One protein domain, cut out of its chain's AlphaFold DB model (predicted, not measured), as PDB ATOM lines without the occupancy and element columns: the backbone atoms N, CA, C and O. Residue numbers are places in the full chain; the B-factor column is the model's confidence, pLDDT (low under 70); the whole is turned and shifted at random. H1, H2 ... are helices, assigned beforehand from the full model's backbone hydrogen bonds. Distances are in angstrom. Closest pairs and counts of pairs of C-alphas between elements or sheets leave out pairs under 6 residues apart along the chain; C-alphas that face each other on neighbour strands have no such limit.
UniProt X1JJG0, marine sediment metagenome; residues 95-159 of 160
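This is residues 95 to 159 of the 160 residues of a protein of marine sediment metagenome (UniProt X1JJG0). Short helices and turns gather round one helix in the middle, H2, with a second helix of equal residue count, H5, crossing one side of it at a steep tilt. H3 packs on H2 after a tight turn, H4 lies near H2, H1 makes a corner before H2, and a link of ten residues leads from H5 to the small helix H6 on another side of H2. The printed part has 65 residues with six named helices, H1 to H6 in order along the chain, and no named strand; the class is all helix. It is compact, with a radius of gyration of the C-alphas of 10.7 A, and rounded, spanning 25 by 23 by 21 A.

H1, residues 100 to 104, and H2, residues 107 to 118, touch only at the corner, and only just, with 3 pairs of C-alphas within 8 A; the closest are those of Ala 102 and Arg 108, 5.2 A apart. H2 is the hub, touching four other helices. H3, residues 120 to 123, touches H2 at residues 111 to 115 alone, the closest C-alphas being those of Ile 114 and Leu 123, 6.1 A apart. H4, residues 127 to 131, is close to H3 but not clearly touching, with the C-alphas of Leu 123 and Met 129 closest at 7.6 A; H4 and H2 are near each other. H5, residues 134 to 145, touches H2 at residues 108 to 112 alone, at a steep tilt of 56 degrees, the same way; their closest C-alphas, of Arg 108 and Ile 140, are 7.0 A apart. H6, residues 156 to 159, only just touches H2, with 3 pairs of C-alphas within 8 A, the closest being those of Thr 109 and Arg 158 at 7.0 A. H5 is apart from H1, H3, H4 and H6. In H1, H2 and H5 every O i to N i+4 pair is within hydrogen-bond range; in H4 0 of 1 is, beside 2 of 2 O i to N i+3 pairs, and H3 and H6 are too short for an O i to N i+4 pair.

H1 begins at C-alpha 100, (174.670, -118.881, 274.427). H2 runs 15.4 A from its first to its last C-alpha, starting at C-alpha 107, (168.951, -111.802, 265.776). H3 and H4 follow, and H5 runs 16.4 A. H6 ends at C-alpha 159, (168.171, -105.586, 274.738).

The two C-alphas farthest apart, those of Val 135 and Met 156, are 28.1 A apart. The printed part has no cut. The four links from H1 to H5 are tight, and the link from H5 to H6 is short; no link is long. The mean pLDDT of the printed part is 96.0, and no printed residue is under 70.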
ATOM      1  N   PRO A  95     162.376-114.562 276.568       97.44
ATOM      2  CA  PRO A  95     163.115-115.761 276.209       97.44
ATOM      3  C   PRO A  95     164.408-115.428 275.461       97.44
ATOM      4  O   PRO A  95     164.435-114.572 274.576       97.44
ATOM      5  N   LEU A  96     165.467-116.178 275.769       96.88
ATOM      6  CA  LEU A  96     166.742-116.153 275.059       96.88
ATOM      7  C   LEU A  96     166.935-117.470 274.276       96.88
ATOM      8  O   LEU A  96     167.619-118.383 274.749       96.88
ATOM      9  N   PRO A  97     166.318-117.619 273.089       97.31
ATOM     10  CA  PRO A  97     166.259-118.892 272.373       97.31
ATOM     11  C   PRO A  97     167.637-119.370 271.901       97.31
ATOM     12  O   PRO A  97     168.285-118.780 271.029       97.31
ATOM     13  N   GLY A  98     168.065-120.505 272.444       95.06
ATOM     14  CA  GLY A  98     169.377-121.105 272.231       95.06
ATOM     15  C   GLY A  98     170.433-120.695 273.260       95.06
ATOM     16  O   GLY A  98     171.589-121.076 273.079       95.06
ATOM     17  N   GLY A  99     170.071-119.937 274.305       92.75
ATOM     18  CA  GLY A  99     170.987-119.494 275.361       92.75
ATOM     19  C   GLY A  99     172.215-118.794 274.776       92.75
ATOM     20  O   GLY A  99     172.092-117.785 274.083       92.75
ATOM     21  N   ASP A 100     173.396-119.380 274.964       91.50
ATOM     22  CA  ASP A 100     174.670-118.881 274.427       91.50
ATOM     23  C   ASP A 100     174.676-118.686 272.903       91.50
ATOM     24  O   ASP A 100     175.401-117.836 272.377       91.50
ATOM     25  N   ALA A 101     173.861-119.442 272.159       94.25
ATOM     26  CA  ALA A 101     173.731-119.245 270.719       94.25
ATOM     27  C   ALA A 101     173.194-117.845 270.384       94.25
ATOM     28  O   ALA A 101     173.607-117.267 269.381       94.25
ATOM     29  N   ALA A 102     172.322-117.284 271.227       94.12
ATOM     30  CA  ALA A 102     171.779-115.941 271.048       94.12
ATOM     31  C   ALA A 102     172.829-114.842 271.286       94.12
ATOM     32  O   ALA A 102     172.738-113.778 270.685       94.12
ATOM     33  N   ILE A 103     173.882-115.121 272.066       90.75
ATOM     34  CA  ILE A 103     175.025-114.206 272.237       90.75
ATOM     35  C   ILE A 103     175.822-114.101 270.930       90.75
ATOM     36  O   ILE A 103     176.217-113.017 270.514       90.75
ATOM     37  N   LYS A 104     176.041-115.232 270.248       93.94
ATOM     38  CA  LYS A 104     176.767-115.272 268.963       93.94
ATOM     39  C   LYS A 104     175.918-114.795 267.784       93.94
ATOM     40  O   LYS A 104     176.463-114.389 266.762       93.94
ATOM     41  N   LYS A 105     174.594-114.896 267.909       95.69
ATOM     42  CA  LYS A 105     173.605-114.570 266.879       95.69
ATOM     43  C   LYS A 105     172.507-113.675 267.476       95.69
ATOM     44  O   LYS A 105     171.421-114.180 267.769       95.69
ATOM     45  N   PRO A 106     172.749-112.360 267.631       95.19
ATOM     46  CA  PRO A 106     171.824-111.448 268.316       95.19
ATOM     47  C   PRO A 106     170.414-111.390 267.715       95.19
ATOM     48  O   PRO A 106     169.442-111.156 268.430       95.19
ATOM     49  N   TYR A 107     170.264-111.697 266.420       96.56
ATOM     50  CA  TYR A 107     168.951-111.802 265.776       96.56
ATOM     51  C   TYR A 107     168.038-112.839 266.449       96.56
ATOM     52  O   TYR A 107     166.821-112.701 266.390       96.56
ATOM     53  N   ARG A 108     168.590-113.852 267.135       97.69
ATOM     54  CA  ARG A 108     167.802-114.819 267.916       97.69
ATOM     55  C   ARG A 108     167.121-114.152 269.110       97.69
ATOM     56  O   ARG A 108     165.948-114.419 269.349       97.69
ATOM     57  N   THR A 109     167.830-113.266 269.811       97.31
ATOM     58  CA  THR A 109     167.269-112.447 270.896       97.31
ATOM     59  C   THR A 109     166.172-111.538 270.359       97.31
ATOM     60  O   THR A 109     165.065-111.543 270.890       97.31
ATOM     61  N   ALA A 110     166.442-110.835 269.253       97.12
ATOM     62  CA  ALA A 110     165.463-109.956 268.618       97.12
ATOM     63  C   ALA A 110     164.181-110.717 268.238       97.12
ATOM     64  O   ALA A 110     163.088-110.309 268.625       97.12
ATOM     65  N   ILE A 111     164.307-111.862 267.553       97.56
ATOM     66  CA  ILE A 111     163.169-112.729 267.213       97.56
ATOM     67  C   ILE A 111     162.405-113.140 268.479       97.56
ATOM     68  O   ILE A 111     161.182-113.028 268.506       97.56
ATOM     69  N   GLY A 112     163.108-113.576 269.530       97.31
ATOM     70  CA  GLY A 112     162.491-113.969 270.798       97.31
ATOM     71  C   GLY A 112     161.681-112.852 271.450       97.31
ATOM     72  O   GLY A 112     160.547-113.078 271.872       97.31
ATOM     73  N   TYR A 113     162.224-111.636 271.473       97.62
ATOM     74  CA  TYR A 113     161.577-110.478 272.087       97.62
ATOM     75  C   TYR A 113     160.362-110.033 271.273       97.62
ATOM     76  O   TYR A 113     159.276-109.858 271.820       97.62
ATOM     77  N   ILE A 114     160.516-109.912 269.954       97.62
ATOM     78  CA  ILE A 114     159.446-109.467 269.055       97.62
ATOM     79  C   ILE A 114     158.295-110.471 269.041       97.62
ATOM     80  O   ILE A 114     157.144-110.058 269.138       97.62
ATOM     81  N   LEU A 115     158.577-111.776 268.979       96.75
ATOM     82  CA  LEU A 115     157.523-112.790 269.047       96.75
ATOM     83  C   LEU A 115     156.762-112.740 270.372       96.75
ATOM     84  O   LEU A 115     155.539-112.828 270.357       96.75
ATOM     85  N   SER A 116     157.472-112.573 271.490       96.31
ATOM     86  CA  SER A 116     156.858-112.578 272.824       96.31
ATOM     87  C   SER A 116     156.018-111.328 273.091       96.31
ATOM     88  O   SER A 116     154.965-111.425 273.710       96.31
ATOM     89  N   LEU A 117     156.469-110.164 272.615       97.19
ATOM     90  CA  LEU A 117     155.843-108.872 272.913       97.19
ATOM     91  C   LEU A 117     154.855-108.402 271.838       97.19
ATOM     92  O   LEU A 117     153.865-107.748 272.154       97.19
ATOM     93  N   LEU A 118     155.147-108.676 270.564       96.75
ATOM     94  CA  LEU A 118     154.457-108.080 269.410       96.75
ATOM     95  C   LEU A 118     153.848-109.119 268.457       96.75
ATOM     96  O   LEU A 118     153.058-108.761 267.583       96.75
ATOM     97  N   GLY A 119     154.204-110.395 268.612       95.44
ATOM     98  CA  GLY A 119     153.691-111.491 267.802       95.44
ATOM     99  C   GLY A 119     154.334-111.627 266.419       95.44
ATOM    100  O   GLY A 119     155.229-110.888 266.002       95.44
ATOM    101  N   GLU A 120     153.869-112.638 265.687       94.56
ATOM    102  CA  GLU A 120     154.461-113.063 264.417       94.56
ATOM    103  C   GLU A 120     154.294-112.045 263.281       94.56
ATOM    104  O   GLU A 120     155.199-111.878 262.459       94.56
ATOM    105  N   ASP A 121     153.174-111.324 263.253       95.50
ATOM    106  CA  ASP A 121     152.910-110.311 262.228       95.50
ATOM    107  C   ASP A 121     153.912-109.157 262.292       95.50
ATOM    108  O   ASP A 121     154.319-108.631 261.255       95.50
ATOM    109  N   ALA A 122     154.333-108.770 263.501       96.62
ATOM    110  CA  ALA A 122     155.373-107.769 263.688       96.62
ATOM    111  C   ALA A 122     156.728-108.294 263.209       96.62
ATOM    112  O   ALA A 122     157.445-107.581 262.507       96.62
ATOM    113  N   LEU A 123     157.050-109.557 263.518       95.50
ATOM    114  CA  LEU A 123     158.306-110.178 263.110       95.50
ATOM    115  C   LEU A 123     158.472-110.198 261.586       95.50
ATOM    116  O   LEU A 123     159.517-109.801 261.076       95.50
ATOM    117  N   ARG A 124     157.430-110.603 260.850       92.38
ATOM    118  CA  ARG A 124     157.457-110.720 259.380       92.38
ATOM    119  C   ARG A 124     157.703-109.393 258.653       92.38
ATOM    120  O   ARG A 124     158.066-109.413 257.483       92.38
ATOM    121  N   ARG A 125     157.506-108.250 259.319       94.06
ATOM    122  CA  ARG A 125     157.699-106.907 258.740       94.06
ATOM    123  C   ARG A 125     159.135-106.393 258.854       94.06
ATOM    124  O   ARG A 125     159.430-105.319 258.337       94.06
ATOM    125  N   LEU A 126     160.016-107.103 259.559       94.50
ATOM    126  CA  LEU A 126     161.370-106.633 259.837       94.50
ATOM    127  C   LEU A 126     162.342-107.071 258.745       94.50
ATOM    128  O   LEU A 126     162.491-108.258 258.480       94.50
ATOM    129  N   ALA A 127     163.062-106.108 258.168       94.81
ATOM    130  CA  ALA A 127     163.945-106.335 257.023       94.81
ATOM    131  C   ALA A 127     165.041-107.385 257.277       94.81
ATOM    132  O   ALA A 127     165.418-108.121 256.370       94.81
ATOM    133  N   PHE A 128     165.543-107.509 258.513       94.62
ATOM    134  CA  PHE A 128     166.582-108.501 258.816       94.62
ATOM    135  C   PHE A 128     166.088-109.948 258.669       94.62
ATOM    136  O   PHE A 128     166.910-110.847 258.511       94.62
ATOM    137  N   MET A 129     164.769-110.186 258.691       96.00
ATOM    138  CA  MET A 129     164.208-111.525 258.505       96.00
ATOM    139  C   MET A 129     164.508-112.100 257.121       96.00
ATOM    140  O   MET A 129     164.587-113.314 256.993       96.00
ATOM    141  N   GLU A 130     164.770-111.263 256.111       94.19
ATOM    142  CA  GLU A 130     165.203-111.717 254.780       94.19
ATOM    143  C   GLU A 130     166.557-112.450 254.817       94.19
ATOM    144  O   GLU A 130     166.860-113.254 253.939       94.19
ATOM    145  N   GLN A 131     167.370-112.197 255.848       95.25
ATOM    146  CA  GLN A 131     168.682-112.820 256.041       95.25
ATOM    147  C   GLN A 131     168.622-114.053 256.957       95.25
ATOM    148  O   GLN A 131     169.634-114.731 257.146       95.25
ATOM    149  N   VAL A 132     167.457-114.356 257.538       95.88
ATOM    150  CA  VAL A 132     167.266-115.487 258.450       95.88
ATOM    151  C   VAL A 132     166.482-116.576 257.731       95.88
ATOM    152  O   VAL A 132     165.370-116.361 257.262       95.88
ATOM    153  N   SER A 133     167.043-117.784 257.666       96.38
ATOM    154  CA  SER A 133     166.345-118.910 257.033       96.38
ATOM    155  C   SER A 133     165.027-119.249 257.745       96.38
ATOM    156  O   SER A 133     164.919-119.158 258.974       96.38
ATOM    157  N   GLU A 134     164.038-119.726 256.986       94.94
ATOM    158  CA  GLU A 134     162.764-120.203 257.540       94.94
ATOM    159  C   GLU A 134     162.974-121.339 258.550       94.94
ATOM    160  O   GLU A 134     162.348-121.357 259.608       94.94
ATOM    161  N   VAL A 135     163.925-122.239 258.270       97.50
ATOM    162  CA  VAL A 135     164.299-123.341 259.167       97.50
ATOM    163  C   VAL A 135     164.805-122.811 260.510       97.50
ATOM    164  O   VAL A 135     164.380-123.291 261.558       97.50
ATOM    165  N   GLU A 136     165.696-121.813 260.512       96.44
ATOM    166  CA  GLU A 136     166.198-121.232 261.762       96.44
ATOM    167  C   GLU A 136     165.098-120.485 262.526       96.44
ATOM    168  O   GLU A 136     165.021-120.609 263.751       96.44
ATOM    169  N   THR A 137     164.212-119.782 261.819       96.00
ATOM    170  CA  THR A 137     163.057-119.099 262.421       96.00
ATOM    171  C   THR A 137     162.121-120.093 263.113       96.00
ATOM    172  O   THR A 137     161.745-119.886 264.266       96.00
ATOM    173  N   GLU A 138     161.794-121.206 262.456       96.44
ATOM    174  CA  GLU A 138     160.947-122.265 263.014       96.44
ATOM    175  C   GLU A 138     161.594-122.941 264.233       96.44
ATOM    176  O   GLU A 138     160.925-123.216 265.232       96.44
ATOM    177  N   ILE A 139     162.914-123.163 264.204       96.94
ATOM    178  CA  ILE A 139     163.653-123.673 265.368       96.94
ATOM    179  C   ILE A 139     163.522-122.708 266.550       96.94
ATOM    180  O   ILE A 139     163.253-123.153 267.666       96.94
ATOM    181  N   ILE A 140     163.705-121.404 266.323       97.50
ATOM    182  CA  ILE A 140     163.596-120.386 267.376       97.50
ATOM    183  C   ILE A 140     162.186-120.373 267.972       97.50
ATOM    184  O   ILE A 140     162.051-120.431 269.193       97.50
ATOM    185  N   LYS A 141     161.144-120.375 267.132       96.69
ATOM    186  CA  LYS A 141     159.746-120.435 267.589       96.69
ATOM    187  C   LYS A 141     159.495-121.641 268.489       96.69
ATOM    188  O   LYS A 141     159.037-121.480 269.614       96.69
ATOM    189  N   ARG A 142     159.904-122.836 268.052       97.19
ATOM    190  CA  ARG A 142     159.741-124.068 268.841       97.19
ATOM    191  C   ARG A 142     160.508-124.045 270.158       97.19
ATOM    192  O   ARG A 142     160.031-124.614 271.137       97.19
ATOM    193  N   GLN A 143     161.696-123.438 270.192       97.56
ATOM    194  CA  GLN A 143     162.451-123.271 271.437       97.56
ATOM    195  C   GLN A 143     161.690-122.402 272.437       97.56
ATOM    196  O   GLN A 143     161.625-122.764 273.609       97.56
ATOM    197  N   ILE A 144     161.089-121.306 271.970       97.06
ATOM    198  CA  ILE A 144     160.295-120.399 272.803       97.06
ATOM    199  C   ILE A 144     159.030-121.107 273.297       97.06
ATOM    200  O   ILE A 144     158.828-121.216 274.502       97.06
ATOM    201  N   GLU A 145     158.227-121.664 272.384       96.00
ATOM    202  CA  GLU A 145     156.955-122.336 272.697       96.00
ATOM    203  C   GLU A 145     157.113-123.483 273.702       96.00
ATOM    204  O   GLU A 145     156.233-123.723 274.526       96.00
ATOM    205  N   ARG A 146     158.234-124.213 273.631       96.31
ATOM    206  CA  ARG A 146     158.503-125.375 274.491       96.31
ATOM    207  C   ARG A 146     159.398-125.061 275.690       96.31
ATOM    208  O   ARG A 146     159.713-125.981 276.439       96.31
ATOM    209  N   GLY A 147     159.871-123.821 275.839       94.94
ATOM    210  CA  GLY A 147     160.877-123.461 276.848       94.94
ATOM    211  C   GLY A 147     162.188-124.253 276.721       94.94
ATOM    212  O   GLY A 147     162.883-124.486 277.707       94.94
ATOM    213  N   LEU A 148     162.527-124.722 275.518       95.56
ATOM    214  CA  LEU A 148     163.599-125.692 275.292       95.56
ATOM    215  C   LEU A 148     164.889-124.962 274.909       95.56
ATOM    216  O   LEU A 148     164.973-124.367 273.836       95.56
ATOM    217  N   ASN A 149     165.897-125.001 275.787       95.19
ATOM    218  CA  ASN A 149     167.120-124.190 275.666       95.19
ATOM    219  C   ASN A 149     166.815-122.697 275.456       95.19
ATOM    220  O   ASN A 149     167.489-122.022 274.683       95.19
ATOM    221  N   SER A 150     165.774-122.194 276.118       96.69
ATOM    222  CA  SER A 150     165.297-120.818 275.985       96.69
ATOM    223  C   SER A 150     165.143-120.174 277.367       96.69
ATOM    224  O   SER A 150     164.016-119.899 277.781       96.69
ATOM    225  N   PRO A 151     166.246-119.991 278.122       96.06
ATOM    226  CA  PRO A 151     166.182-119.388 279.450       96.06
ATOM    227  C   PRO A 151     165.590-117.981 279.378       96.06
ATOM    228  O   PRO A 151     165.758-117.277 278.380       96.06
ATOM    229  N   LEU A 152     164.916-117.563 280.448       97.56
ATOM    230  CA  LEU A 152     164.409-116.202 280.552       97.56
ATOM    231  C   LEU A 152     165.513-115.247 281.005       97.56
ATOM    232  O   LEU A 152     166.349-115.579 281.856       97.56
ATOM    233  N   THR A 153     165.495-114.048 280.436       97.81
ATOM    234  CA  THR A 153     166.439-112.983 280.748       97.81
ATOM    235  C   THR A 153     165.735-111.642 280.909       97.81
ATOM    236  O   THR A 153     164.766-111.355 280.215       97.81
ATOM    237  N   SER A 154     166.240-110.833 281.833       98.25
ATOM    238  CA  SER A 154     165.866-109.423 282.043       98.25
ATOM    239  C   SER A 154     167.046-108.492 281.729       98.25
ATOM    240  O   SER A 154     167.142-107.382 282.237       98.25
ATOM    241  N   SER A 155     167.987-108.965 280.908       97.44
ATOM    242  CA  SER A 155     169.261-108.299 280.656       97.44
ATOM    243  C   SER A 155     169.152-107.071 279.754       97.44
ATOM    244  O   SER A 155     168.694-107.156 278.613       97.44
ATOM    245  N   MET A 156     169.695-105.947 280.227       97.94
ATOM    246  CA  MET A 156     169.860-104.740 279.425       97.94
ATOM    247  C   MET A 156     170.847-104.971 278.276       97.94
ATOM    248  O   MET A 156     170.593-104.568 277.148       97.94
ATOM    249  N   GLY A 157     171.942-105.692 278.508       96.12
ATOM    250  CA  GLY A 157     172.912-106.023 277.464       96.12
ATOM    251  C   GLY A 157     172.451-107.103 276.478       96.12
ATOM    252  O   GLY A 157     173.235-107.497 275.617       96.12
ATOM    253  N   ARG A 158     171.245-107.666 276.632       95.69
ATOM    254  CA  ARG A 158     170.562-108.453 275.588       95.69
ATOM    255  C   ARG A 158     169.556-107.616 274.802       95.69
ATOM    256  O   ARG A 158     169.278-107.954 273.657       95.69
ATOM    257  N   LEU A 159     169.025-106.558 275.412       95.94
ATOM    258  CA  LEU A 159     168.171-105.586 274.738       95.94
ATOM    259  C   LEU A 159     168.954-104.726 273.726       95.94
ATOM    260  O   LEU A 159     168.398-104.384 272.685       95.94
TER     261      LEU A 159